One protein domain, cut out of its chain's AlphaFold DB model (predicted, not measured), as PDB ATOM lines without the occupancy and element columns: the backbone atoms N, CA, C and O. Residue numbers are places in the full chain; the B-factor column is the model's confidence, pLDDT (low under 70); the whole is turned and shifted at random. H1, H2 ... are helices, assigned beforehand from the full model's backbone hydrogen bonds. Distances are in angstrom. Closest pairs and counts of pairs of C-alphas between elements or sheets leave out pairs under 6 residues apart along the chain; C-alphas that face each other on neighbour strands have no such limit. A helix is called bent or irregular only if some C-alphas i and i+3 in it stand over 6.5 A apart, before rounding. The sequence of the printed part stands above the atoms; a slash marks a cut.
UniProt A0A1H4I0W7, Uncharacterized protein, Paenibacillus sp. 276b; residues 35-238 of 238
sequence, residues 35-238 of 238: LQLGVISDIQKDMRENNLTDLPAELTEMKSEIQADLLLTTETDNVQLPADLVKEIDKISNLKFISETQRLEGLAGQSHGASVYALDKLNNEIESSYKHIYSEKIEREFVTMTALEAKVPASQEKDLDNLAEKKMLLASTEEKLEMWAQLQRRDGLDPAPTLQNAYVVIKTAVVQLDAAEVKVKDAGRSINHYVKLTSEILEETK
ATOM      1  N   LEU A  35     -19.792  11.786  62.200       44.44
ATOM      2  CA  LEU A  35     -18.451  11.473  62.706       44.44
ATOM      3  C   LEU A  35     -18.156  12.226  64.009       44.44
ATOM      4  O   LEU A  35     -17.633  11.632  64.950       44.44
ATOM      5  N   GLN A  36     -18.529  13.507  64.100       38.59
ATOM      6  CA  GLN A  36     -18.421  14.273  65.344       38.59
ATOM      7  C   GLN A  36     -19.301  13.680  66.451       38.59
ATOM      8  O   GLN A  36     -18.827  13.508  67.570       38.59
ATOM      9  N   LEU A  37     -20.551  13.312  66.154       36.62
ATOM     10  CA  LEU A  37     -21.466  12.709  67.130       36.62
ATOM     11  C   LEU A  37     -21.050  11.292  67.550       36.62
ATOM     12  O   LEU A  37     -21.186  10.964  68.726       36.62
ATOM     13  N   GLY A  38     -20.523  10.477  66.632       39.00
ATOM     14  CA  GLY A  38     -19.999   9.140  66.927       39.00
ATOM     15  C   GLY A  38     -18.784   9.202  67.850       39.00
ATOM     16  O   GLY A  38     -18.794   8.608  68.923       39.00
ATOM     17  N   VAL A  39     -17.802  10.040  67.506       42.62
ATOM     18  CA  VAL A  39     -16.601  10.259  68.328       42.62
ATOM     19  C   VAL A  39     -16.964  10.859  69.689       42.62
ATOM     20  O   VAL A  39     -16.474  10.391  70.708       42.62
ATOM     21  N   ILE A  40     -17.874  11.837  69.754       37.25
ATOM     22  CA  ILE A  40     -18.324  12.423  71.029       37.25
ATOM     23  C   ILE A  40     -19.120  11.411  71.873       37.25
ATOM     24  O   ILE A  40     -18.976  11.401  73.095       37.25
ATOM     25  N   SER A  41     -19.944  10.559  71.259       36.56
ATOM     26  CA  SER A  41     -20.704   9.507  71.949       36.56
ATOM     27  C   SER A  41     -19.784   8.442  72.549       36.56
ATOM     28  O   SER A  41     -19.988   8.045  73.699       36.56
ATOM     29  N   ASP A  42     -18.756   8.024  71.809       41.41
ATOM     30  CA  ASP A  42     -17.764   7.053  72.273       41.41
ATOM     31  C   ASP A  42     -16.871   7.659  73.366       41.41
ATOM     32  O   ASP A  42     -16.708   7.054  74.423       41.41
ATOM     33  N   ILE A  43     -16.454   8.925  73.215       40.94
ATOM     34  CA  ILE A  43     -15.779   9.702  74.272       40.94
ATOM     35  C   ILE A  43     -16.652   9.773  75.535       40.94
ATOM     36  O   ILE A  43     -16.174   9.528  76.639       40.94
ATOM     37  N   GLN A  44     -17.949  10.072  75.418       37.00
ATOM     38  CA  GLN A  44     -18.853  10.157  76.573       37.00
ATOM     39  C   GLN A  44     -19.144   8.796  77.219       37.00
ATOM     40  O   GLN A  44     -19.449   8.731  78.413       37.00
ATOM     41  N   LYS A  45     -19.124   7.709  76.448       39.44
ATOM     42  CA  LYS A  45     -19.282   6.346  76.957       39.44
ATOM     43  C   LYS A  45     -18.028   5.911  77.716       39.44
ATOM     44  O   LYS A  45     -18.136   5.562  78.887       39.44
ATOM     45  N   ASP A  46     -16.854   6.099  77.133       40.12
ATOM     46  CA  ASP A  46     -15.581   5.777  77.775       40.12
ATOM     47  C   ASP A  46     -15.279   6.682  78.978       40.12
ATOM     48  O   ASP A  46     -14.715   6.225  79.967       40.12
ATOM     49  N   MET A  47     -15.686   7.959  78.959       41.12
ATOM     50  CA  MET A  47     -15.601   8.849  80.129       41.12
ATOM     51  C   MET A  47     -16.492   8.388  81.292       41.12
ATOM     52  O   MET A  47     -16.210   8.712  82.446       41.12
ATOM     53  N   ARG A  48     -17.583   7.659  81.011       40.69
ATOM     54  CA  ARG A  48     -18.443   7.056  82.040       40.69
ATOM     55  C   ARG A  48     -17.874   5.737  82.561       40.69
ATOM     56  O   ARG A  48     -18.076   5.446  83.736       40.69
ATOM     57  N   GLU A  49     -17.166   4.986  81.720       39.44
ATOM     58  CA  GLU A  49     -16.597   3.671  82.049       39.44
ATOM     59  C   GLU A  49     -15.195   3.753  82.694       39.44
ATOM     60  O   GLU A  49     -14.865   2.911  83.520       39.44
ATOM     61  N   ASN A  50     -14.401   4.798  82.420       43.09
ATOM     62  CA  ASN A  50     -13.049   4.990  82.982       43.09
ATOM     63  C   ASN A  50     -13.009   5.633  84.381       43.09
ATOM     64  O   ASN A  50     -11.938   5.982  84.882       43.09
ATOM     65  N   ASN A  51     -14.155   5.818  85.034       41.62
ATOM     66  CA  ASN A  51     -14.159   6.281  86.412       41.62
ATOM     67  C   ASN A  51     -13.921   5.099  87.347       41.62
ATOM     68  O   ASN A  51     -14.742   4.191  87.398       41.62
ATOM     69  N   LEU A  52     -12.876   5.243  88.167       42.62
ATOM     70  CA  LEU A  52     -12.511   4.442  89.338       42.62
ATOM     71  C   LEU A  52     -11.408   3.408  89.051       42.62
ATOM     72  O   LEU A  52     -11.658   2.243  88.761       42.62
ATOM     73  N   THR A  53     -10.159   3.780  89.338       43.97
ATOM     74  CA  THR A  53      -9.322   2.874  90.136       43.97
ATOM     75  C   THR A  53      -9.988   2.735  91.502       43.97
ATOM     76  O   THR A  53      -9.607   3.395  92.468       43.97
ATOM     77  N   ASP A  54     -11.058   1.942  91.569       42.69
ATOM     78  CA  ASP A  54     -11.554   1.474  92.850       42.69
ATOM     79  C   ASP A  54     -10.426   0.662  93.488       42.69
ATOM     80  O   ASP A  54      -9.748  -0.145  92.845       42.69
ATOM     81  N   LEU A  55     -10.186   0.937  94.765       45.84
ATOM     82  CA  LEU A  55      -9.373   0.057  95.577       45.84
ATOM     83  C   LEU A  55     -10.089  -1.310  95.633       45.84
ATOM     84  O   LEU A  55     -11.319  -1.328  95.725       45.84
ATOM     85  N   PRO A  56      -9.363  -2.433  95.477       43.59
ATOM     86  CA  PRO A  56      -9.951  -3.726  95.139       43.59
ATOM     87  C   PRO A  56     -11.070  -4.169  96.084       43.59
ATOM     88  O   PRO A  56     -11.031  -3.886  97.282       43.59
ATOM     89  N   ALA A  57     -12.024  -4.947  95.562       46.62
ATOM     90  CA  ALA A  57     -13.077  -5.593  96.351       46.62
ATOM     91  C   ALA A  57     -12.516  -6.378  97.557       46.62
ATOM     92  O   ALA A  57     -13.156  -6.414  98.609       46.62
ATOM     93  N   GLU A  58     -11.281  -6.881  97.446       40.19
ATOM     94  CA  GLU A  58     -10.545  -7.555  98.521       40.19
ATOM     95  C   GLU A  58     -10.380  -6.691  99.789       40.19
ATOM     96  O   GLU A  58     -10.429  -7.220 100.895       40.19
ATOM     97  N   LEU A  59     -10.257  -5.359  99.679       43.34
ATOM     98  CA  LEU A  59     -10.211  -4.466 100.852       43.34
ATOM     99  C   LEU A  59     -11.567  -4.346 101.555       43.34
ATOM    100  O   LEU A  59     -11.629  -4.167 102.772       43.34
ATOM    101  N   THR A  60     -12.657  -4.425 100.790       49.03
ATOM    102  CA  THR A  60     -14.022  -4.328 101.327       49.03
ATOM    103  C   THR A  60     -14.427  -5.630 102.014       49.03
ATOM    104  O   THR A  60     -15.046  -5.596 103.077       49.03
ATOM    105  N   GLU A  61     -14.034  -6.769 101.442       50.19
ATOM    106  CA  GLU A  61     -14.230  -8.100 102.022       50.19
ATOM    107  C   GLU A  61     -13.410  -8.258 103.316       50.19
ATOM    108  O   GLU A  61     -13.961  -8.574 104.369       50.19
ATOM    109  N   MET A  62     -12.136  -7.851 103.295       51.69
ATOM    110  CA  MET A  62     -11.249  -7.877 104.464       51.69
ATOM    111  C   MET A  62     -11.679  -6.908 105.578       51.69
ATOM    112  O   MET A  62     -11.570  -7.225 106.760       51.69
ATOM    113  N   LYS A  63     -12.252  -5.743 105.242       53.16
ATOM    114  CA  LYS A  63     -12.899  -4.848 106.223       53.16
ATOM    115  C   LYS A  63     -14.013  -5.564 106.995       53.16
ATOM    116  O   LYS A  63     -14.136  -5.369 108.204       53.16
ATOM    117  N   SER A  64     -14.819  -6.372 106.305       56.59
ATOM    118  CA  SER A  64     -15.903  -7.133 106.929       56.59
ATOM    119  C   SER A  64     -15.363  -8.200 107.882       56.59
ATOM    120  O   SER A  64     -15.940  -8.397 108.949       56.59
ATOM    121  N   GLU A  65     -14.247  -8.844 107.537       55.03
ATOM    122  CA  GLU A  65     -13.583  -9.841 108.389       55.03
ATOM    123  C   GLU A  65     -12.994  -9.203 109.652       55.03
ATOM    124  O   GLU A  65     -13.212  -9.692 110.757       55.03
ATOM    125  N   ILE A  66     -12.352  -8.040 109.523       51.25
ATOM    126  CA  ILE A  66     -11.775  -7.303 110.658       51.25
ATOM    127  C   ILE A  66     -12.858  -6.801 111.612       51.25
ATOM    128  O   ILE A  66     -12.692  -6.872 112.830       51.25
ATOM    129  N   GLN A  67     -13.982  -6.310 111.081       54.25
ATOM    130  CA  GLN A  67     -15.127  -5.915 111.902       54.25
ATOM    131  C   GLN A  67     -15.789  -7.122 112.580       54.25
ATOM    132  O   GLN A  67     -16.204  -7.004 113.732       54.25
ATOM    133  N   ALA A  68     -15.850  -8.277 111.909       54.34
ATOM    134  CA  ALA A  68     -16.365  -9.512 112.494       54.34
ATOM    135  C   ALA A  68     -15.463 -10.032 113.630       54.34
ATOM    136  O   ALA A  68     -15.971 -10.342 114.706       54.34
ATOM    137  N   ASP A  69     -14.140 -10.029 113.455       47.34
ATOM    138  CA  ASP A  69     -13.175 -10.421 114.495       47.34
ATOM    139  C   ASP A  69     -13.177  -9.453 115.695       47.34
ATOM    140  O   ASP A  69     -13.111  -9.870 116.856       47.34
ATOM    141  N   LEU A  70     -13.333  -8.147 115.447       49.44
ATOM    142  CA  LEU A  70     -13.496  -7.137 116.504       49.44
ATOM    143  C   LEU A  70     -14.819  -7.289 117.278       49.44
ATOM    144  O   LEU A  70     -14.894  -6.878 118.434       49.44
ATOM    145  N   LEU A  71     -15.858  -7.867 116.667       47.50
ATOM    146  CA  LEU A  71     -17.138  -8.161 117.323       47.50
ATOM    147  C   LEU A  71     -17.091  -9.481 118.109       47.50
ATOM    148  O   LEU A  71     -17.671  -9.560 119.189       47.50
ATOM    149  N   LEU A  72     -16.366 -10.491 117.619       43.50
ATOM    150  CA  LEU A  72     -16.183 -11.785 118.296       43.50
ATOM    151  C   LEU A  72     -15.281 -11.694 119.539       43.50
ATOM    152  O   LEU A  72     -15.405 -12.498 120.458       43.50
ATOM    153  N   THR A  73     -14.414 -10.684 119.614       45.88
ATOM    154  CA  THR A  73     -13.559 -10.417 120.786       45.88
ATOM    155  C   THR A  73     -14.281  -9.692 121.929       45.88
ATOM    156  O   THR A  73     -13.663  -9.429 122.957       45.88
ATOM    157  N   THR A  74     -15.584  -9.413 121.813       45.19
ATOM    158  CA  THR A  74     -16.372  -8.768 122.885       45.19
ATOM    159  C   THR A  74     -16.707  -9.688 124.066       45.19
ATOM    160  O   THR A  74     -17.160  -9.194 125.098       45.19
ATOM    161  N   GLU A  75     -16.461 -10.999 123.956       45.88
ATOM    162  CA  GLU A  75     -16.771 -11.974 125.014       45.88
ATOM    163  C   GLU A  75     -15.617 -12.284 125.983       45.88
ATOM    164  O   GLU A  75     -15.853 -12.952 126.990       45.88
ATOM    165  N   THR A  76     -14.388 -11.803 125.751       50.31
ATOM    166  CA  THR A  76     -13.306 -11.932 126.751       50.31
ATOM    167  C   THR A  76     -12.744 -10.562 127.146       50.31
ATOM    168  O   THR A  76     -12.991  -9.580 126.451       50.31
ATOM    169  N   ASP A  77     -12.080 -10.472 128.306       52.12
ATOM    170  CA  ASP A  77     -11.581  -9.249 128.975       52.12
ATOM    171  C   ASP A  77     -10.470  -8.512 128.166       52.12
ATOM    172  O   ASP A  77      -9.363  -8.272 128.643       52.12
ATOM    173  N   ASN A  78     -10.746  -8.206 126.896       58.00
ATOM    174  CA  ASN A  78      -9.810  -8.342 125.783       58.00
ATOM    175  C   ASN A  78      -9.146  -7.070 125.274       58.00
ATOM    176  O   ASN A  78      -9.711  -5.980 125.220       58.00
ATOM    177  N   VAL A  79      -7.964  -7.309 124.715       63.44
ATOM    178  CA  VAL A  79      -7.184  -6.414 123.868       63.44
ATOM    179  C   VAL A  79      -8.005  -5.874 122.691       63.44
ATOM    180  O   VAL A  79      -8.157  -6.538 121.666       63.44
ATOM    181  N   GLN A  80      -8.488  -4.637 122.811       69.44
ATOM    182  CA  GLN A  80      -9.230  -3.944 121.757       69.44
ATOM    183  C   GLN A  80      -8.467  -2.716 121.246       69.44
ATOM    184  O   GLN A  80      -7.824  -1.995 122.017       69.44
ATOM    185  N   LEU A  81      -8.547  -2.461 119.936       73.75
ATOM    186  CA  LEU A  81      -7.999  -1.238 119.351       73.75
ATOM    187  C   LEU A  81      -8.727  -0.004 119.913       73.75
ATOM    188  O   LEU A  81      -9.958   0.002 119.981       73.75
ATOM    189  N   PRO A  82      -8.002   1.074 120.257       79.94
ATOM    190  CA  PRO A  82      -8.604   2.347 120.616       79.94
ATOM    191  C   PRO A  82      -9.504   2.848 119.488       79.94
ATOM    192  O   PRO A  82      -9.146   2.758 118.314       79.94
ATOM    193  N   ALA A  83     -10.645   3.441 119.840       76.44
ATOM    194  CA  ALA A  83     -11.639   3.890 118.865       76.44
ATOM    195  C   ALA A  83     -11.060   4.825 117.786       76.44
ATOM    196  O   ALA A  83     -11.501   4.796 116.640       76.44
ATOM    197  N   ASP A  84     -10.064   5.644 118.126       75.50
ATOM    198  CA  ASP A  84      -9.423   6.533 117.155       75.50
ATOM    199  C   ASP A  84      -8.498   5.788 116.183       75.50
ATOM    200  O   ASP A  84      -8.485   6.116 114.998       75.50
ATOM    201  N   LEU A  85      -7.818   4.724 116.631       79.00
ATOM    202  CA  LEU A  85      -7.057   3.827 115.753       79.00
ATOM    203  C   LEU A  85      -7.983   3.040 114.816       79.00
ATOM    204  O   LEU A  85      -7.685   2.914 113.631       79.00
ATOM    205  N   VAL A  86      -9.140   2.586 115.311       77.81
ATOM    206  CA  VAL A  86     -10.169   1.944 114.471       77.81
ATOM    207  C   VAL A  86     -10.646   2.898 113.375       77.81
ATOM    208  O   VAL A  86     -10.682   2.518 112.208       77.81
ATOM    209  N   LYS A  87     -10.926   4.167 113.706       78.88
ATOM    210  CA  LYS A  87     -11.310   5.182 112.705       78.88
ATOM    211  C   LYS A  87     -10.212   5.442 111.670       78.88
ATOM    212  O   LYS A  87     -10.532   5.733 110.521       78.88
ATOM    213  N   GLU A  88      -8.939   5.423 112.065       78.19
ATOM    214  CA  GLU A  88      -7.816   5.589 111.131       78.19
ATOM    215  C   GLU A  88      -7.703   4.401 110.171       78.19
ATOM    216  O   GLU A  88      -7.628   4.610 108.960       78.19
ATOM    217  N   ILE A  89      -7.799   3.173 110.684       73.88
ATOM    218  CA  ILE A  89      -7.811   1.947 109.873       73.88
ATOM    219  C   ILE A  89      -9.027   1.928 108.935       73.88
ATOM    220  O   ILE A  89      -8.876   1.650 107.748       73.88
ATOM    221  N   ASP A  90     -10.210   2.328 109.406       73.94
ATOM    222  CA  ASP A  90     -11.399   2.469 108.557       73.94
ATOM    223  C   ASP A  90     -11.178   3.486 107.427       73.94
ATOM    224  O   ASP A  90     -11.582   3.256 106.285       73.94
ATOM    225  N   LYS A  91     -10.531   4.623 107.706       75.19
ATOM    226  CA  LYS A  91     -10.198   5.610 106.664       75.19
ATOM    227  C   LYS A  91      -9.218   5.049 105.637       75.19
ATOM    228  O   LYS A  91      -9.368   5.361 104.459       75.19
ATOM    229  N   ILE A  92      -8.250   4.241 106.066       76.00
ATOM    230  CA  ILE A  92      -7.291   3.563 105.184       76.00
ATOM    231  C   ILE A  92      -8.009   2.543 104.291       76.00
ATOM    232  O   ILE A  92      -7.825   2.565 103.078       76.00
ATOM    233  N   SER A  93      -8.881   1.704 104.852       68.00
ATOM    234  CA  SER A  93      -9.614   0.691 104.081       68.00
ATOM    235  C   SER A  93     -10.589   1.291 103.067       68.00
ATOM    236  O   SER A  93     -10.878   0.670 102.049       68.00
ATOM    237  N   ASN A  94     -11.106   2.497 103.331       66.62
ATOM    238  CA  ASN A  94     -11.990   3.222 102.411       66.62
ATOM    239  C   ASN A  94     -11.265   4.347 101.655       66.62
ATOM    240  O   ASN A  94     -11.925   5.219 101.076       66.62
ATOM    241  N   LEU A  95      -9.930   4.386 101.693       67.12
ATOM    242  CA  LEU A  95      -9.167   5.373 100.947       67.12
ATOM    243  C   LEU A  95      -9.591   5.267  99.475       67.12
ATOM    244  O   LEU A  95      -9.841   4.180  98.976       67.12
ATOM    245  N   LYS A  96      -9.732   6.388  98.774       68.31
ATOM    246  CA  LYS A  96      -9.869   6.400  97.315       68.31
ATOM    247  C   LYS A  96      -8.787   7.298  96.741       68.31
ATOM    248  O   LYS A  96      -8.446   8.322  97.347       68.31
ATOM    249  N   PHE A  97      -8.239   6.892  95.603       74.31
ATOM    250  CA  PHE A  97      -7.290   7.677  94.829       74.31
ATOM    251  C   PHE A  97      -7.796   7.765  93.392       74.31
ATOM    252  O   PHE A  97      -8.045   6.751  92.742       74.31
ATOM    253  N   ILE A  98      -7.987   8.997  92.933       68.94
ATOM    254  CA  ILE A  98      -8.396   9.309  91.568       68.94
ATOM    255  C   ILE A  98      -7.198  10.002  90.937       68.94
ATOM    256  O   ILE A  98      -6.862  11.107  91.355       68.94
ATOM    257  N   SER A  99      -6.561   9.347  89.967       81.69
ATOM    258  CA  SER A  99      -5.465   9.956  89.218       81.69
ATOM    259  C   SER A  99      -6.023  10.811  88.091       81.69
ATOM    260  O   SER A  99      -6.636  10.304  87.147       81.69
ATOM    261  N   GLU A 100      -5.763  12.114  88.160       80.88
ATOM    262  CA  GLU A 100      -6.045  13.010  87.041       80.88
ATOM    263  C   GLU A 100      -5.161  12.660  85.838       80.88
ATOM    264  O   GLU A 100      -5.611  12.718  84.695       80.88
ATOM    265  N   THR A 101      -3.923  12.229  86.080       80.38
ATOM    266  CA  THR A 101      -2.989  11.833  85.018       80.38
ATOM    267  C   THR A 101      -3.513  10.648  84.203       80.38
ATOM    268  O   THR A 101      -3.465  10.685  82.976       80.38
ATOM    269  N   GLN A 102      -4.091   9.628  84.846       79.06
ATOM    270  CA  GLN A 102      -4.720   8.506  84.134       79.06
ATOM    271  C   GLN A 102      -5.961   8.936  83.341       79.06
ATOM    272  O   GLN A 102      -6.207   8.446  82.240       79.06
ATOM    273  N   ARG A 103      -6.733   9.898  83.858       80.94
ATOM    274  CA  ARG A 103      -7.852  10.483  83.105       80.94
ATOM    275  C   ARG A 103      -7.359  11.167  81.825       80.94
ATOM    276  O   ARG A 103      -7.998  11.048  80.781       80.94
ATOM    277  N   LEU A 104      -6.235  11.883  81.900       79.44
ATOM    278  CA  LEU A 104      -5.598  12.500  80.733       79.44
ATOM    279  C   LEU A 104      -5.064  11.448  79.747       79.44
ATOM    280  O   LEU A 104      -5.201  11.647  78.543       79.44
ATOM    281  N   GLU A 105      -4.523  10.330  80.236       81.00
ATOM    282  CA  GLU A 105      -4.071   9.208  79.401       81.00
ATOM    283  C   GLU A 105      -5.215   8.618  78.578       81.00
ATOM    284  O   GLU A 105      -5.061   8.453  77.368       81.00
ATOM    285  N   GLY A 106      -6.374   8.369  79.195       74.12
ATOM    286  CA  GLY A 106      -7.551   7.874  78.476       74.12
ATOM    287  C   GLY A 106      -7.989   8.816  77.349       74.12
ATOM    288  O   GLY A 106      -8.234   8.372  76.227       74.12
ATOM    289  N   LEU A 107      -8.004  10.127  77.609       74.94
ATOM    290  CA  LEU A 107      -8.322  11.130  76.584       74.94
ATOM    291  C   LEU A 107      -7.281  11.172  75.457       74.94
ATOM    292  O   LEU A 107      -7.647  11.298  74.288       74.94
ATOM    293  N   ALA A 108      -5.994  11.059  75.791       74.44
ATOM    294  CA  ALA A 108      -4.925  11.028  74.799       74.44
ATOM    295  C   ALA A 108      -5.014   9.769  73.921       74.44
ATOM    296  O   ALA A 108      -4.922   9.872  72.701       74.44
ATOM    297  N   GLY A 109      -5.280   8.604  74.519       75.00
ATOM    298  CA  GLY A 109      -5.478   7.349  73.793       75.00
ATOM    299  C   GLY A 109      -6.672   7.397  72.835       75.00
ATOM    300  O   GLY A 109      -6.559   6.953  71.694       75.00
ATOM    301  N   GLN A 110      -7.789   8.005  73.248       74.12
ATOM    302  CA  GLN A 110      -8.952   8.219  72.375       74.12
ATOM    303  C   GLN A 110      -8.622   9.119  71.184       74.12
ATOM    304  O   GLN A 110      -8.960   8.795  70.045       74.12
ATOM    305  N   SER A 111      -7.938  10.234  71.439       76.25
ATOM    306  CA  SER A 111      -7.551  11.188  70.398       76.25
ATOM    307  C   SER A 111      -6.555  10.566  69.404       76.25
ATOM    308  O   SER A 111      -6.691  10.718  68.185       76.25
ATOM    309  N   HIS A 112      -5.617   9.752  69.898       80.31
ATOM    310  CA  HIS A 112      -4.735   8.954  69.051       80.31
ATOM    311  C   HIS A 112      -5.512   7.925  68.212       80.31
ATOM    312  O   HIS A 112      -5.351   7.885  66.992       80.31
ATOM    313  N   GLY A 113      -6.412   7.145  68.822       73.06
ATOM    314  CA  GLY A 113      -7.247   6.175  68.103       73.06
ATOM    315  C   GLY A 113      -8.107   6.824  67.012       73.06
ATOM    316  O   GLY A 113      -8.218   6.300  65.903       73.06
ATOM    317  N   ALA A 114      -8.643   8.016  67.283       72.12
ATOM    318  CA  ALA A 114      -9.371   8.815  66.304       72.12
ATOM    319  C   ALA A 114      -8.488   9.266  65.123       72.12
ATOM    320  O   ALA A 114      -8.984   9.359  63.996       72.12
ATOM    321  N   SER A 115      -7.198   9.514  65.366       75.06
ATOM    322  CA  SER A 115      -6.214   9.856  64.331       75.06
ATOM    323  C   SER A 115      -5.855   8.646  63.468       75.06
ATOM    324  O   SER A 115      -5.840   8.755  62.245       75.06
ATOM    325  N   VAL A 116      -5.649   7.475  64.084       78.75
ATOM    326  CA  VAL A 116      -5.397   6.205  63.375       78.75
ATOM    327  C   VAL A 116      -6.564   5.855  62.453       78.75
ATOM    328  O   VAL A 116      -6.354   5.536  61.284       78.75
ATOM    329  N   TYR A 117      -7.800   5.968  62.946       75.00
ATOM    330  CA  TYR A 117      -8.996   5.744  62.131       75.00
ATOM    331  C   TYR A 117      -9.064   6.703  60.934       75.00
ATOM    332  O   TYR A 117      -9.384   6.294  59.820       75.00
ATOM    333  N   ALA A 118      -8.749   7.985  61.143       74.69
ATOM    334  CA  ALA A 118      -8.753   8.964  60.063       74.69
ATOM    335  C   ALA A 118      -7.683   8.665  58.998       74.69
ATOM    336  O   ALA A 118      -7.966   8.781  57.806       74.69
ATOM    337  N   LEU A 119      -6.490   8.230  59.417       82.31
ATOM    338  CA  LEU A 119      -5.417   7.821  58.510       82.31
ATOM    339  C   LEU A 119      -5.802   6.586  57.683       82.31
ATOM    340  O   LEU A 119      -5.592   6.568  56.472       82.31
ATOM    341  N   ASP A 120      -6.403   5.574  58.312       78.88
ATOM    342  CA  ASP A 120      -6.889   4.378  57.613       78.88
ATOM    343  C   ASP A 120      -7.871   4.743  56.491       78.88
ATOM    344  O   ASP A 120      -7.727   4.296  55.349       78.88
ATOM    345  N   LYS A 121      -8.810   5.653  56.778       76.88
ATOM    346  CA  LYS A 121      -9.763   6.138  55.777       76.88
ATOM    347  C   LYS A 121      -9.063   6.874  54.631       76.88
ATOM    348  O   LYS A 121      -9.365   6.590  53.472       76.88
ATOM    349  N   LEU A 122      -8.089   7.745  54.923       80.69
ATOM    350  CA  LEU A 122      -7.270   8.427  53.904       80.69
ATOM    351  C   LEU A 122      -6.555   7.464  52.955       80.69
ATOM    352  O   LEU A 122      -6.473   7.750  51.756       80.69
ATOM    353  N   ASN A 123      -6.080   6.335  53.478       84.56
ATOM    354  CA  ASN A 123      -5.298   5.366  52.719       84.56
ATOM    355  C   ASN A 123      -6.156   4.401  51.891       84.56
ATOM    356  O   ASN A 123      -5.740   4.024  50.794       84.56
ATOM    357  N   ASN A 124      -7.336   4.007  52.384       75.00
ATOM    358  CA  ASN A 124      -8.018   2.817  51.867       75.00
ATOM    359  C   ASN A 124      -9.362   3.063  51.159       75.00
ATOM    360  O   ASN A 124      -9.750   2.226  50.346       75.00
ATOM    361  N   GLU A 125     -10.100   4.148  51.433       61.66
ATOM    362  CA  GLU A 125     -11.553   4.136  51.133       61.66
ATOM    363  C   GLU A 125     -12.173   5.450  50.619       61.66
ATOM    364  O   GLU A 125     -13.394   5.548  50.532       61.66
ATOM    365  N   ILE A 126     -11.389   6.472  50.254       61.50
ATOM    366  CA  ILE A 126     -11.944   7.831  50.096       61.50
ATOM    367  C   ILE A 126     -12.001   8.366  48.648       61.50
ATOM    368  O   ILE A 126     -10.987   8.455  47.949       61.50
ATOM    369  N   GLU A 127     -13.178   8.877  48.250       60.28
ATOM    370  CA  GLU A 127     -13.340   9.844  47.148       60.28
ATOM    371  C   GLU A 127     -12.614  11.166  47.453       60.28
ATOM    372  O   GLU A 127     -12.713  11.697  48.556       60.28
ATOM    373  N   SER A 128     -11.919  11.761  46.473       65.62
ATOM    374  CA  SER A 128     -11.020  12.915  46.712       65.62
ATOM    375  C   SER A 128     -11.642  14.098  47.477       65.62
ATOM    376  O   SER A 128     -10.925  14.806  48.183       65.62
ATOM    377  N   SER A 129     -12.964  14.276  47.384       62.53
ATOM    378  CA  SER A 129     -13.753  15.298  48.077       62.53
ATOM    379  C   SER A 129     -13.682  15.203  49.604       62.53
ATOM    380  O   SER A 129     -13.725  16.239  50.259       62.53
ATOM    381  N   TYR A 130     -13.504  14.013  50.188       64.56
ATOM    382  CA  TYR A 130     -13.512  13.829  51.647       64.56
ATOM    383  C   TYR A 130     -12.121  13.804  52.282       64.56
ATOM    384  O   TYR A 130     -12.013  13.819  53.505       64.56
ATOM    385  N   LYS A 131     -11.041  13.818  51.489       73.94
ATOM    386  CA  LYS A 131      -9.672  13.768  52.033       73.94
ATOM    387  C   LYS A 131      -9.394  14.902  53.021       73.94
ATOM    388  O   LYS A 131      -8.872  14.656  54.102       73.94
ATOM    389  N   HIS A 132      -9.822  16.120  52.691       73.31
ATOM    390  CA  HIS A 132      -9.611  17.287  53.550       73.31
ATOM    391  C   HIS A 132     -10.224  17.117  54.955       73.31
ATOM    392  O   HIS A 132      -9.584  17.470  55.939       73.31
ATOM    393  N   ILE A 133     -11.398  16.485  55.073       67.88
ATOM    394  CA  ILE A 133     -12.092  16.258  56.354       67.88
ATOM    395  C   ILE A 133     -11.254  15.408  57.317       67.88
ATOM    396  O   ILE A 133     -11.167  15.711  58.512       67.88
ATOM    397  N   TYR A 134     -10.657  14.329  56.809       72.81
ATOM    398  CA  TYR A 134      -9.879  13.404  57.629       72.81
ATOM    399  C   TYR A 134      -8.491  13.961  57.957       72.81
ATOM    400  O   TYR A 134      -8.045  13.810  59.093       72.81
ATOM    401  N   SER A 135      -7.865  14.692  57.028       80.00
ATOM    402  CA  SER A 135      -6.639  15.452  57.310       80.00
ATOM    403  C   SER A 135      -6.864  16.488  58.417       80.00
ATOM    404  O   SER A 135      -6.142  16.495  59.412       80.00
ATOM    405  N   GLU A 136      -7.930  17.292  58.330       75.88
ATOM    406  CA  GLU A 136      -8.269  18.256  59.386       75.88
ATOM    407  C   GLU A 136      -8.610  17.575  60.722       75.88
ATOM    408  O   GLU A 136      -8.400  18.150  61.793       75.88
ATOM    409  N   LYS A 137      -9.165  16.354  60.699       76.19
ATOM    410  CA  LYS A 137      -9.406  15.591  61.931       76.19
ATOM    411  C   LYS A 137      -8.089  15.254  62.618       76.19
ATOM    412  O   LYS A 137      -7.969  15.553  63.802       76.19
ATOM    413  N   ILE A 138      -7.118  14.707  61.892       78.50
ATOM    414  CA  ILE A 138      -5.788  14.385  62.431       78.50
ATOM    415  C   ILE A 138      -5.129  15.637  63.027       78.50
ATOM    416  O   ILE A 138      -4.628  15.588  64.149       78.50
ATOM    417  N   GLU A 139      -5.211  16.781  62.344       83.00
ATOM    418  CA  GLU A 139      -4.702  18.057  62.866       83.00
ATOM    419  C   GLU A 139      -5.373  18.468  64.189       83.00
ATOM    420  O   GLU A 139      -4.691  18.849  65.144       83.00
ATOM    421  N   ARG A 140      -6.706  18.366  64.285       79.19
ATOM    422  CA  ARG A 140      -7.448  18.691  65.518       79.19
ATOM    423  C   ARG A 140      -7.114  17.753  66.674       79.19
ATOM    424  O   ARG A 140      -6.973  18.215  67.810       79.19
ATOM    425  N   GLU A 141      -7.004  16.454  66.409       80.56
ATOM    426  CA  GLU A 141      -6.624  15.474  67.429       80.56
ATOM    427  C   GLU A 141      -5.184  15.729  67.907       80.56
ATOM    428  O   GLU A 141      -4.925  15.752  69.111       80.56
ATOM    429  N   PHE A 142      -4.258  16.060  67.002       86.25
ATOM    430  CA  PHE A 142      -2.889  16.436  67.367       86.25
ATOM    431  C   PHE A 142      -2.831  17.673  68.285       86.25
ATOM    432  O   PHE A 142      -2.144  17.662  69.313       86.25
ATOM    433  N   VAL A 143      -3.598  18.725  67.969       82.56
ATOM    434  CA  VAL A 143      -3.728  19.912  68.837       82.56
ATOM    435  C   VAL A 143      -4.294  19.529  70.208       82.56
ATOM    436  O   VAL A 143      -3.804  20.006  71.235       82.56
ATOM    437  N   THR A 144      -5.293  18.643  70.239       81.12
ATOM    438  CA  THR A 144      -5.895  18.144  71.484       81.12
ATOM    439  C   THR A 144      -4.867  17.406  72.337       81.12
ATOM    440  O   THR A 144      -4.716  17.726  73.515       81.12
ATOM    441  N   MET A 145      -4.104  16.479  71.754       84.56
ATOM    442  CA  MET A 145      -3.053  15.743  72.460       84.56
ATOM    443  C   MET A 145      -1.943  16.648  72.984       84.56
ATOM    444  O   MET A 145      -1.565  16.509  74.142       84.56
ATOM    445  N   THR A 146      -1.494  17.629  72.201       85.81
ATOM    446  CA  THR A 146      -0.493  18.613  72.655       85.81
ATOM    447  C   THR A 146      -1.007  19.408  73.866       85.81
ATOM    448  O   THR A 146      -0.283  19.664  74.830       85.81
ATOM    449  N   ALA A 147      -2.294  19.772  73.868       84.75
ATOM    450  CA  ALA A 147      -2.917  20.456  75.000       84.75
ATOM    451  C   ALA A 147      -3.089  19.552  76.237       84.75
ATOM    452  O   ALA A 147      -3.103  20.059  77.363       84.75
ATOM    453  N   LEU A 148      -3.249  18.237  76.051       84.19
ATOM    454  CA  LEU A 148      -3.274  17.257  77.141       84.19
ATOM    455  C   LEU A 148      -1.870  17.033  77.715       84.19
ATOM    456  O   LEU A 148      -1.713  17.082  78.933       84.19
ATOM    457  N   GLU A 149      -0.859  16.877  76.858       90.81
ATOM    458  CA  GLU A 149       0.557  16.751  77.230       90.81
ATOM    459  C   GLU A 149       1.014  17.917  78.108       90.81
ATOM    460  O   GLU A 149       1.593  17.712  79.174       90.81
ATOM    461  N   ALA A 150       0.654  19.147  77.734       92.06
ATOM    462  CA  ALA A 150       0.992  20.343  78.502       92.06
ATOM    463  C   ALA A 150       0.446  20.330  79.947       92.06
ATOM    464  O   ALA A 150       0.967  21.039  80.809       92.06
ATOM    465  N   LYS A 151      -0.599  19.539  80.233       91.56
ATOM    466  CA  LYS A 151      -1.185  19.397  81.578       91.56
ATOM    467  C   LYS A 151      -0.530  18.290  82.403       91.56
ATOM    468  O   LYS A 151      -0.700  18.286  83.620       91.56
ATOM    469  N   VAL A 152       0.215  17.378  81.772       91.38
ATOM    470  CA  VAL A 152       0.795  16.199  82.432       91.38
ATOM    471  C   VAL A 152       1.684  16.567  83.621       91.38
ATOM    472  O   VAL A 152       1.437  16.005  84.686       91.38
ATOM    473  N   PRO A 153       2.639  17.518  83.531       94.25
ATOM    474  CA  PRO A 153       3.538  17.796  84.653       94.25
ATOM    475  C   PRO A 153       2.794  18.230  85.921       94.25
ATOM    476  O   PRO A 153       3.025  17.677  86.993       94.25
ATOM    477  N   ALA A 154       1.844  19.161  85.784       93.50
ATOM    478  CA  ALA A 154       1.067  19.676  86.910       93.50
ATOM    479  C   ALA A 154       0.120  18.617  87.502       93.50
ATOM    480  O   ALA A 154      -0.064  18.555  88.718       93.50
ATOM    481  N   SER A 155      -0.478  17.769  86.658       89.31
ATOM    482  CA  SER A 155      -1.327  16.668  87.124       89.31
ATOM    483  C   SER A 155      -0.523  15.580  87.834       89.31
ATOM    484  O   SER A 155      -0.961  15.098  88.875       89.31
ATOM    485  N   GLN A 156       0.661  15.229  87.321       91.88
ATOM    486  CA  GLN A 156       1.541  14.245  87.950       91.88
ATOM    487  C   GLN A 156       2.049  14.724  89.303       91.88
ATOM    488  O   GLN A 156       2.012  13.956  90.256       91.88
ATOM    489  N   GLU A 157       2.485  15.980  89.406       93.94
ATOM    490  CA  GLU A 157       2.911  16.574  90.677       93.94
ATOM    491  C   GLU A 157       1.791  16.480  91.720       93.94
ATOM    492  O   GLU A 157       1.975  15.888  92.782       93.94
ATOM    493  N   LYS A 158       0.586  16.935  91.366       90.56
ATOM    494  CA  LYS A 158      -0.579  16.879  92.254       90.56
ATOM    495  C   LYS A 158      -0.949  15.452  92.673       90.56
ATOM    496  O   LYS A 158      -1.274  15.219  93.838       90.56
ATOM    497  N   ASP A 159      -0.953  14.513  91.730       85.38
ATOM    498  CA  ASP A 159      -1.269  13.108  91.991       85.38
ATOM    499  C   ASP A 159      -0.216  12.472  92.922       85.38
ATOM    500  O   ASP A 159      -0.575  11.770  93.870       85.38
ATOM    501  N   LEU A 160       1.073  12.744  92.696       91.19
ATOM    502  CA  LEU A 160       2.181  12.231  93.511       91.19
ATOM    503  C   LEU A 160       2.203  12.838  94.918       91.19
ATOM    504  O   LEU A 160       2.401  12.099  95.882       91.19
ATOM    505  N   ASP A 161       1.934  14.135  95.058       91.19
ATOM    506  CA  ASP A 161       1.815  14.797  96.362       91.19
ATOM    507  C   ASP A 161       0.678  14.189  97.189       91.19
ATOM    508  O   ASP A 161       0.831  13.896  98.377       91.19
ATOM    509  N   ASN A 162      -0.459  13.921  96.542       87.56
ATOM    510  CA  ASN A 162      -1.596  13.274  97.182       87.56
ATOM    511  C   ASN A 162      -1.256  11.847  97.654       87.56
ATOM    512  O   ASN A 162      -1.630  11.444  98.759       87.56
ATOM    513  N   LEU A 163      -0.521  11.081  96.839       87.94
ATOM    514  CA  LEU A 163      -0.028   9.755  97.221       87.94
ATOM    515  C   LEU A 163       0.966   9.836  98.388       87.94
ATOM    516  O   LEU A 163       0.883   9.020  99.309       87.94
ATOM    517  N   ALA A 164       1.864  10.823  98.389       91.06
ATOM    518  CA  ALA A 164       2.829  11.035  99.464       91.06
ATOM    519  C   ALA A 164       2.136  11.348 100.802       91.06
ATOM    520  O   ALA A 164       2.458  10.727 101.817       91.06
ATOM    521  N   GLU A 165       1.126  12.223 100.801       90.38
ATOM    522  CA  GLU A 165       0.316  12.531 101.989       90.38
ATOM    523  C   GLU A 165      -0.351  11.267 102.561       90.38
ATOM    524  O   GLU A 165      -0.321  11.011 103.768       90.38
ATOM    525  N   LYS A 166      -0.903  10.417 101.688       86.56
ATOM    526  CA  LYS A 166      -1.541   9.151 102.081       86.56
ATOM    527  C   LYS A 166      -0.541   8.144 102.650       86.56
ATOM    528  O   LYS A 166      -0.849   7.477 103.639       86.56
ATOM    529  N   LYS A 167       0.661   8.053 102.074       90.06
ATOM    530  CA  LYS A 167       1.754   7.216 102.599       90.06
ATOM    531  C   LYS A 167       2.214   7.689 103.981       90.06
ATOM    532  O   LYS A 167       2.436   6.862 104.861       90.06
ATOM    533  N   MET A 168       2.290   9.003 104.204       91.62
ATOM    534  CA  MET A 168       2.591   9.559 105.527       91.62
ATOM    535  C   MET A 168       1.517   9.209 106.564       91.62
ATOM    536  O   MET A 168       1.852   8.863 107.696       91.62
ATOM    537  N   LEU A 169       0.236   9.260 106.183       88.00
ATOM    538  CA  LEU A 169      -0.860   8.848 107.062       88.00
ATOM    539  C   LEU A 169      -0.732   7.371 107.465       88.00
ATOM    540  O   LEU A 169      -0.830   7.064 108.649       88.00
ATOM    541  N   LEU A 170      -0.459   6.478 106.505       88.56
ATOM    542  CA  LEU A 170      -0.241   5.050 106.770       88.56
ATOM    543  C   LEU A 170       0.908   4.811 107.750       88.56
ATOM    544  O   LEU A 170       0.728   4.080 108.721       88.56
ATOM    545  N   ALA A 171       2.050   5.469 107.534       90.81
ATOM    546  CA  ALA A 171       3.203   5.359 108.423       90.81
ATOM    547  C   ALA A 171       2.875   5.836 109.850       90.81
ATOM    548  O   ALA A 171       3.245   5.188 110.826       90.81
ATOM    549  N   SER A 172       2.120   6.934 109.982       91.62
ATOM    550  CA  SER A 172       1.672   7.426 111.291       91.62
ATOM    551  C   SER A 172       0.714   6.455 111.987       91.62
ATOM    552  O   SER A 172       0.817   6.248 113.196       91.62
ATOM    553  N   THR A 173      -0.218   5.846 111.250       87.25
ATOM    554  CA  THR A 173      -1.134   4.846 111.814       87.25
ATOM    555  C   THR A 173      -0.389   3.574 112.224       87.25
ATOM    556  O   THR A 173      -0.687   3.019 113.281       87.25
ATOM    557  N   GLU A 174       0.615   3.144 111.456       89.44
ATOM    558  CA  GLU A 174       1.480   2.010 111.806       89.44
ATOM    559  C   GLU A 174       2.270   2.264 113.102       89.44
ATOM    560  O   GLU A 174       2.291   1.410 113.991       89.44
ATOM    561  N   GLU A 175       2.843   3.460 113.265       92.25
ATOM    562  CA  GLU A 175       3.548   3.855 114.492       92.25
ATOM    563  C   GLU A 175       2.618   3.828 115.714       92.25
ATOM    564  O   GLU A 175       2.958   3.269 116.761       92.25
ATOM    565  N   LYS A 176       1.406   4.383 115.586       88.31
ATOM    566  CA  LYS A 176       0.404   4.362 116.664       88.31
ATOM    567  C   LYS A 176      -0.045   2.945 117.015       88.31
ATOM    568  O   LYS A 176      -0.272   2.661 118.192       88.31
ATOM    569  N   LEU A 177      -0.170   2.070 116.018       88.56
ATOM    570  CA  LEU A 177      -0.517   0.665 116.213       88.56
ATOM    571  C   LEU A 177       0.578  -0.073 117.002       88.56
ATOM    572  O   LEU A 177       0.263  -0.791 117.952       88.56
ATOM    573  N   GLU A 178       1.852   0.157 116.673       91.19
ATOM    574  CA  GLU A 178       2.988  -0.421 117.405       91.19
ATOM    575  C   GLU A 178       3.074   0.121 118.842       91.19
ATOM    576  O   GLU A 178       3.249  -0.649 119.788       91.19
ATOM    577  N   MET A 179       2.877   1.429 119.046       90.12
ATOM    578  CA  MET A 179       2.822   2.003 120.398       90.12
ATOM    579  C   MET A 179       1.708   1.370 121.236       90.12
ATOM    580  O   MET A 179       1.926   1.005 122.394       90.12
ATOM    581  N   TRP A 180       0.515   1.205 120.663       90.50
ATOM    582  CA  TRP A 180      -0.587   0.535 121.346       90.50
ATOM    583  C   TRP A 180      -0.245  -0.922 121.681       90.50
ATOM    584  O   TRP A 180      -0.442  -1.341 122.823       90.50
ATOM    585  N   ALA A 181       0.338  -1.672 120.742       88.94
ATOM    586  CA  ALA A 181       0.774  -3.051 120.961       88.94
ATOM    587  C   ALA A 181       1.729  -3.183 122.155       88.94
ATOM    588  O   ALA A 181       1.591  -4.091 122.977       88.94
ATOM    589  N   GLN A 182       2.689  -2.266 122.270       90.38
ATOM    590  CA  GLN A 182       3.644  -2.242 123.376       90.38
ATOM    591  C   GLN A 182       2.962  -1.999 124.726       90.38
ATOM    592  O   GLN A 182       3.322  -2.647 125.711       90.38
ATOM    593  N   LEU A 183       1.956  -1.118 124.773       88.50
ATOM    594  CA  LEU A 183       1.168  -0.875 125.985       88.50
ATOM    595  C   LEU A 183       0.386  -2.126 126.409       88.50
ATOM    596  O   LEU A 183       0.435  -2.490 127.578       88.50
ATOM    597  N   GLN A 184      -0.248  -2.830 125.466       85.62
ATOM    598  CA  GLN A 184      -0.973  -4.076 125.760       85.62
ATOM    599  C   GLN A 184      -0.043  -5.160 126.320       85.62
ATOM    600  O   GLN A 184      -0.339  -5.759 127.353       85.62
ATOM    601  N   ARG A 185       1.127  -5.356 125.692       88.81
ATOM    602  CA  ARG A 185       2.140  -6.317 126.167       88.81
ATOM    603  C   ARG A 185       2.644  -5.976 127.570       88.81
ATOM    604  O   ARG A 185       2.848  -6.877 128.379       88.81
ATOM    605  N   ARG A 186       2.845  -4.686 127.871       90.06
ATOM    606  CA  ARG A 186       3.247  -4.218 129.210       90.06
ATOM    607  C   ARG A 186       2.196  -4.563 130.264       90.06
ATOM    608  O   ARG A 186       2.557  -4.918 131.382       90.06
ATOM    609  N   ASP A 187       0.926  -4.485 129.892       87.25
ATOM    610  CA  ASP A 187      -0.202  -4.753 130.779       87.25
ATOM    611  C   ASP A 187      -0.535  -6.268 130.853       87.25
ATOM    612  O   ASP A 187      -1.518  -6.666 131.472       87.25
ATOM    613  N   GLY A 188       0.322  -7.128 130.278       85.44
ATOM    614  CA  GLY A 188       0.233  -8.590 130.364       85.44
ATOM    615  C   GLY A 188      -0.719  -9.230 129.354       85.44
ATOM    616  O   GLY A 188      -1.054 -10.405 129.497       85.44
ATOM    617  N   LEU A 189      -1.154  -8.473 128.348       85.19
ATOM    618  CA  LEU A 189      -2.113  -8.918 127.348       85.19
ATOM    619  C   LEU A 189      -1.419  -9.291 126.025       85.19
ATOM    620  O   LEU A 189      -0.358  -8.754 125.699       85.19
ATOM    621  N   ASP A 190      -2.029 -10.192 125.246       82.69
ATOM    622  CA  ASP A 190      -1.529 -10.604 123.927       82.69
ATOM    623  C   ASP A 190      -2.290  -9.902 122.783       82.69
ATOM    624  O   ASP A 190      -3.408 -10.302 122.448       82.69
ATOM    625  N   PRO A 191      -1.714  -8.855 122.159       80.50
ATOM    626  CA  PRO A 191      -2.342  -8.157 121.042       80.50
ATOM    627  C   PRO A 191      -2.186  -8.858 119.686       80.50
ATOM    628  O   PRO A 191      -2.653  -8.303 118.691       80.50
ATOM    629  N   ALA A 192      -1.507 -10.009 119.595       76.38
ATOM    630  CA  ALA A 192      -1.116 -10.599 118.313       76.38
ATOM    631  C   ALA A 192      -2.275 -10.813 117.314       76.38
ATOM    632  O   ALA A 192      -2.101 -10.408 116.160       76.38
ATOM    633  N   PRO A 193      -3.456 -11.344 117.704       72.31
ATOM    634  CA  PRO A 193      -4.570 -11.527 116.767       72.31
ATOM    635  C   PRO A 193      -5.066 -10.195 116.185       72.31
ATOM    636  O   PRO A 193      -5.181 -10.031 114.971       72.31
ATOM    637  N   THR A 194      -5.268  -9.196 117.047       74.06
ATOM    638  CA  THR A 194      -5.745  -7.861 116.661       74.06
ATOM    639  C   THR A 194      -4.711  -7.100 115.817       74.06
ATOM    640  O   THR A 194      -5.069  -6.406 114.863       74.06
ATOM    641  N   LEU A 195      -3.416  -7.252 116.124       78.25
ATOM    642  CA  LEU A 195      -2.309  -6.671 115.352       78.25
ATOM    643  C   LEU A 195      -2.207  -7.254 113.954       78.25
ATOM    644  O   LEU A 195      -1.996  -6.505 113.003       78.25
ATOM    645  N   GLN A 196      -2.321  -8.576 113.828       76.62
ATOM    646  CA  GLN A 196      -2.170  -9.248 112.545       76.62
ATOM    647  C   GLN A 196      -3.174  -8.697 111.531       76.62
ATOM    648  O   GLN A 196      -2.780  -8.290 110.438       76.62
ATOM    649  N   ASN A 197      -4.431  -8.565 111.943       74.25
ATOM    650  CA  ASN A 197      -5.501  -8.001 111.127       74.25
ATOM    651  C   ASN A 197      -5.225  -6.542 110.718       74.25
ATOM    652  O   ASN A 197      -5.305  -6.195 109.538       74.25
ATOM    653  N   ALA A 198      -4.823  -5.689 111.666       76.56
ATOM    654  CA  ALA A 198      -4.517  -4.286 111.386       76.56
ATOM    655  C   ALA A 198      -3.299  -4.108 110.453       76.56
ATOM    656  O   ALA A 198      -3.336  -3.286 109.533       76.56
ATOM    657  N   TYR A 199      -2.238  -4.903 110.628       80.38
ATOM    658  CA  TYR A 199      -1.056  -4.842 109.763       80.38
ATOM    659  C   TYR A 199      -1.330  -5.304 108.336       80.38
ATOM    660  O   TYR A 199      -0.733  -4.762 107.405       80.38
ATOM    661  N   VAL A 200      -2.204  -6.295 108.142       79.50
ATOM    662  CA  VAL A 200      -2.570  -6.746 106.794       79.50
ATOM    663  C   VAL A 200      -3.236  -5.606 106.016       79.50
ATOM    664  O   VAL A 200      -2.851  -5.366 104.870       79.50
ATOM    665  N   VAL A 201      -4.142  -4.840 106.636       77.62
ATOM    666  CA  VAL A 201      -4.767  -3.657 106.003       77.62
ATOM    667  C   VAL A 201      -3.728  -2.616 105.614       77.62
ATOM    668  O   VAL A 201      -3.700  -2.178 104.464       77.62
ATOM    669  N   ILE A 202      -2.854  -2.240 106.553       81.00
ATOM    670  CA  ILE A 202      -1.832  -1.210 106.325       81.00
ATOM    671  C   ILE A 202      -0.903  -1.631 105.181       81.00
ATOM    672  O   ILE A 202      -0.693  -0.861 104.245       81.00
ATOM    673  N   LYS A 203      -0.398  -2.871 105.197       82.75
ATOM    674  CA  LYS A 203       0.482  -3.387 104.136       82.75
ATOM    675  C   LYS A 203      -0.208  -3.436 102.777       82.75
ATOM    676  O   LYS A 203       0.400  -3.067 101.776       82.75
ATOM    677  N   THR A 204      -1.467  -3.860 102.745       80.12
ATOM    678  CA  THR A 204      -2.262  -3.906 101.510       80.12
ATOM    679  C   THR A 204      -2.425  -2.505 100.918       80.12
ATOM    680  O   THR A 204      -2.174  -2.307  99.728       80.12
ATOM    681  N   ALA A 205      -2.740  -1.515 101.756       79.44
ATOM    682  CA  ALA A 205      -2.862  -0.124 101.337       79.44
ATOM    683  C   ALA A 205      -1.532   0.456 100.818       79.44
ATOM    684  O   ALA A 205      -1.531   1.153  99.804       79.44
ATOM    685  N   VAL A 206      -0.394   0.135 101.450       85.75
ATOM    686  CA  VAL A 206       0.940   0.546 100.965       85.75
ATOM    687  C   VAL A 206       1.203   0.009  99.557       85.75
ATOM    688  O   VAL A 206       1.508   0.792  98.658       85.75
ATOM    689  N   VAL A 207       1.005  -1.296  99.338       83.69
ATOM    690  CA  VAL A 207       1.212  -1.932  98.022       83.69
ATOM    691  C   VAL A 207       0.352  -1.272  96.940       83.69
ATOM    692  O   VAL A 207       0.801  -1.073  95.812       83.69
ATOM    693  N   GLN A 208      -0.882  -0.897  97.269       81.00
ATOM    694  CA  GLN A 208      -1.785  -0.260  96.312       81.00
ATOM    695  C   GLN A 208      -1.411   1.192  96.014       81.00
ATOM    696  O   GLN A 208      -1.535   1.617  94.865       81.00
ATOM    697  N   LEU A 209      -0.927   1.949  97.005       84.38
ATOM    698  CA  LEU A 209      -0.397   3.293  96.766       84.38
ATOM    699  C   LEU A 209       0.880   3.254  95.922       84.38
ATOM    700  O   LEU A 209       1.047   4.104  95.050       84.38
ATOM    701  N   ASP A 210       1.744   2.258  96.121       86.81
ATOM    702  CA  ASP A 210       2.916   2.040  95.268       86.81
ATOM    703  C   ASP A 210       2.505   1.707  93.829       86.81
ATOM    704  O   ASP A 210       3.025   2.290  92.875       86.81
ATOM    705  N   ALA A 211       1.512   0.830  93.652       83.56
ATOM    706  CA  ALA A 211       0.962   0.523  92.335       83.56
ATOM    707  C   ALA A 211       0.318   1.754  91.668       83.56
ATOM    708  O   ALA A 211       0.456   1.946  90.459       83.56
ATOM    709  N   ALA A 212      -0.371   2.602  92.436       82.38
ATOM    710  CA  ALA A 212      -0.945   3.851  91.941       82.38
ATOM    711  C   ALA A 212       0.140   4.849  91.507       82.38
ATOM    712  O   ALA A 212       0.003   5.486  90.466       82.38
ATOM    713  N   GLU A 213       1.244   4.941  92.248       87.88
ATOM    714  CA  GLU A 213       2.380   5.790  91.889       87.88
ATOM    715  C   GLU A 213       3.003   5.375  90.550       87.88
ATOM    716  O   GLU A 213       3.296   6.222  89.701       87.88
ATOM    717  N   VAL A 214       3.166   4.065  90.334       88.69
ATOM    718  CA  VAL A 214       3.630   3.521  89.051       88.69
ATOM    719  C   VAL A 214       2.656   3.891  87.933       88.69
ATOM    720  O   VAL A 214       3.089   4.425  86.915       88.69
ATOM    721  N   LYS A 215       1.346   3.722  88.149       86.12
ATOM    722  CA  LYS A 215       0.309   4.092  87.171       86.12
ATOM    723  C   LYS A 215       0.339   5.575  86.790       86.12
ATOM    724  O   LYS A 215       0.208   5.890  85.614       86.12
ATOM    725  N   VAL A 216       0.549   6.486  87.745       84.12
ATOM    726  CA  VAL A 216       0.682   7.934  87.467       84.12
ATOM    727  C   VAL A 216       1.892   8.215  86.568       84.12
ATOM    728  O   VAL A 216       1.816   9.016  85.632       84.12
ATOM    729  N   LYS A 217       3.023   7.550  86.829       88.38
ATOM    730  CA  LYS A 217       4.242   7.699  86.018       88.38
ATOM    731  C   LYS A 217       4.062   7.104  84.623       88.38
ATOM    732  O   LYS A 217       4.466   7.731  83.644       88.38
ATOM    733  N   ASP A 218       3.446   5.931  84.532       88.62
ATOM    734  CA  ASP A 218       3.162   5.240  83.273       88.62
ATOM    735  C   ASP A 218       2.213   6.048  82.395       88.62
ATOM    736  O   ASP A 218       2.543   6.297  81.240       88.62
ATOM    737  N   ALA A 219       1.127   6.570  82.965       80.75
ATOM    738  CA  ALA A 219       0.162   7.407  82.260       80.75
ATOM    739  C   ALA A 219       0.817   8.629  81.600       80.75
ATOM    740  O   ALA A 219       0.572   8.914  80.428       80.75
ATOM    741  N   GLY A 220       1.717   9.321  82.308       86.69
ATOM    742  CA  GLY A 220       2.463  10.438  81.720       86.69
ATOM    743  C   GLY A 220       3.355  10.015  80.549       86.69
ATOM    744  O   GLY A 220       3.432  10.721  79.544       86.69
ATOM    745  N   ARG A 221       3.985   8.833  80.628       92.69
ATOM    746  CA  ARG A 221       4.775   8.278  79.515       92.69
ATOM    747  C   ARG A 221       3.895   7.900  78.324       92.69
ATOM    748  O   ARG A 221       4.274   8.201  77.193       92.69
ATOM    749  N   SER A 222       2.736   7.288  78.567       88.88
ATOM    750  CA  SER A 222       1.761   6.931  77.532       88.88
ATOM    751  C   SER A 222       1.262   8.159  76.774       88.88
ATOM    752  O   SER A 222       1.215   8.138  75.549       88.88
ATOM    753  N   ILE A 223       0.950   9.256  77.471       87.75
ATOM    754  CA  ILE A 223       0.492  10.501  76.829       87.75
ATOM    755  C   ILE A 223       1.558  11.039  75.872       87.75
ATOM    756  O   ILE A 223       1.258  11.288  74.706       87.75
ATOM    757  N   ASN A 224       2.812  11.135  76.322       91.44
ATOM    758  CA  ASN A 224       3.922  11.577  75.468       91.44
ATOM    759  C   ASN A 224       4.114  10.642  74.262       91.44
ATOM    760  O   ASN A 224       4.448  11.078  73.159       91.44
ATOM    761  N   HIS A 225       3.887   9.340  74.454       93.62
ATOM    762  CA  HIS A 225       3.928   8.371  73.368       93.62
ATOM    763  C   HIS A 225       2.812   8.606  72.338       93.62
ATOM    764  O   HIS A 225       3.101   8.647  71.144       93.62
ATOM    765  N   TYR A 226       1.571   8.838  72.777       88.06
ATOM    766  CA  TYR A 226       0.442   9.144  71.891       88.06
ATOM    767  C   TYR A 226       0.634  10.440  71.101       88.06
ATOM    768  O   TYR A 226       0.298  10.491  69.915       88.06
ATOM    769  N   VAL A 227       1.226  11.465  71.721       91.50
ATOM    770  CA  VAL A 227       1.606  12.708  71.033       91.50
ATOM    771  C   VAL A 227       2.591  12.414  69.905       91.50
ATOM    772  O   VAL A 227       2.369  12.846  68.774       91.50
ATOM    773  N   LYS A 228       3.645  11.632  70.178       94.56
ATOM    774  CA  LYS A 228       4.644  11.252  69.169       94.56
ATOM    775  C   LYS A 228       4.015  10.482  68.010       94.56
ATOM    776  O   LYS A 228       4.206  10.870  66.862       94.56
ATOM    777  N   LEU A 229       3.242   9.436  68.308       91.06
ATOM    778  CA  LEU A 229       2.585   8.624  67.281       91.06
ATOM    779  C   LEU A 229       1.622   9.456  66.429       91.06
ATOM    780  O   LEU A 229       1.550   9.276  65.220       91.06
ATOM    781  N   THR A 230       0.895  10.396  67.033       84.62
ATOM    782  CA  THR A 230      -0.008  11.247  66.251       84.62
ATOM    783  C   THR A 230       0.739  12.302  65.441       84.62
ATOM    784  O   THR A 230       0.299  12.643  64.346       84.62
ATOM    785  N   SER A 231       1.891  12.782  65.916       92.81
ATOM    786  CA  SER A 231       2.779  13.622  65.104       92.81
ATOM    787  C   SER A 231       3.240  12.888  63.842       92.81
ATOM    788  O   SER A 231       3.243  13.482  62.770       92.81
ATOM    789  N   GLU A 232       3.598  11.604  63.964       94.56
ATOM    790  CA  GLU A 232       4.000  10.751  62.834       94.56
ATOM    791  C   GLU A 232       2.842  10.594  61.835       94.56
ATOM    792  O   GLU A 232       3.015  10.865  60.649       94.56
ATOM    793  N   ILE A 233       1.630  10.294  62.321       90.31
ATOM    794  CA  ILE A 233       0.413  10.247  61.489       90.31
ATOM    795  C   ILE A 233       0.191  11.581  60.760       90.31
ATOM    796  O   ILE A 233      -0.111  11.600  59.571       90.31
ATOM    797  N   LEU A 234       0.349  12.709  61.454       89.81
ATOM    798  CA  LEU A 234       0.186  14.026  60.847       89.81
ATOM    799  C   LEU A 234       1.227  14.282  59.745       89.81
ATOM    800  O   LEU A 234       0.888  14.865  58.718       89.81
ATOM    801  N   GLU A 235       2.474  13.850  59.931       91.56
ATOM    802  CA  GLU A 235       3.526  13.954  58.914       91.56
ATOM    803  C   GLU A 235       3.245  13.090  57.681       91.56
ATOM    804  O   GLU A 235       3.455  13.564  56.570       91.56
ATOM    805  N   GLU A 236       2.709  11.879  57.853       88.38
ATOM    806  CA  GLU A 236       2.332  10.990  56.740       88.38
ATOM    807  C   GLU A 236       1.231  11.569  55.841       88.38
ATOM    808  O   GLU A 236       1.106  11.189  54.677       88.38
ATOM    809  N   THR A 237       0.421  12.487  56.374       81.81
ATOM    810  CA  THR A 237      -0.709  13.087  55.646       81.81
ATOM    811  C   THR A 237      -0.396  14.395  54.921       81.81
ATOM    812  O   THR A 237      -1.284  14.925  54.246       81.81
ATOM    813  N   LYS A 238       0.830  14.917  55.050       80.06
ATOM    814  CA  LYS A 238       1.306  16.139  54.378       80.06
ATOM    815  C   LYS A 238       1.971  15.830  53.041       80.06
ATOM    816  O   LYS A 238       1.747  16.627  52.101       80.06
TER     817      LYS A 238
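What this domain is: This is residues 35 to 238 of the 238 residues of an uncharacterized protein of Paenibacillus sp. 276b (UniProt A0A1H4I0W7). The model is a long rod of helices built along H7, with H6 folded back beside it as a long helical hairpin. The hairpin of H4 and H5 packs on the last part of H7, the hairpin of H2 and H3 packs near its first part, and H1 lies beside H4, outside the bundle of six helices, H2 to H7. The 204 printed residues hold seven named helices, H1 to H7 in chain order, and no named strand; the class is all helix. The whole is only just extended, close to loose, with a radius of gyration of the C-alphas of 25.0 A and spans of 87 by 28 by 20 A.

Where its parts are: H7, the longest helix, holds residues 192 to 236 and measures 65.3 A, from C-alpha 192 at (-1.116, -10.599, 118.313) to C-alpha 236 at (2.332, 10.990, 56.740). H6 holds residues 152 to 186, 51.1 A. H4 holds residues 100 to 124, 36.7 A, and H5 residues 128 to 149, 32.9 A. H2 holds residues 57 to 75, 29.6 A, and H3 residues 83 to 93, 15.3 A. H1 holds residues 35 to 49, 20.9 A, and begins at C-alpha 35 (-18.451, 11.473, 62.706). H5 is irregular, with C-alphas 129 and 132 7.1 A apart; H2 is only just irregular, with C-alphas 72 and 75 6.7 A apart.

How they stand to each other: H7 is the hub and touches five helices. H6 and H7 touch at a shallow tilt of 9 degrees, opposite ways; their closest C-alphas, of Val 152 and Gly 220, are 6.0 A apart. H4 touches residues 215 to 233 of H7 alone, closest at the C-alphas of Gln 102 and Ala 219, 5.3 A. H5 touches residues 220 to 234 of H7 alone, closest at Met 145 and Val 227, 5.7 A between C-alphas. H4 and H5 touch at a shallow tilt of 18 degrees, closest at the C-alphas of Ser 115 and Ile 138, 4.9 A. H2 touches residues 194 to 204 of H7 alone, with the C-alphas of Ile 66 and Asn 197 closest, 6.3 A. H3 touches residues 198 to 205 of H7 alone, with the C-alphas of Ser 93 and Val 201 closest, 6.8 A. H1 and H4 only just touch, with 3 pairs of C-alphas within 8 A, the closest those of Ile 43 and Gln 110, 7.2 A; H1 and H7 are apart. Every O i to N i+4 pair is within hydrogen-bond range in H1, H3, H4, H6 and H7; in H2 13 of 15 are, in H5 15 of 18.

The domain as a whole: The C-alphas farthest apart, of Ser 128 and Gly 188, are 87.1 A apart. The printed part has no cut, and no link is long. The mean pLDDT of the printed part is 74.0; 58 residues are under 70, among them residues 35 to 80.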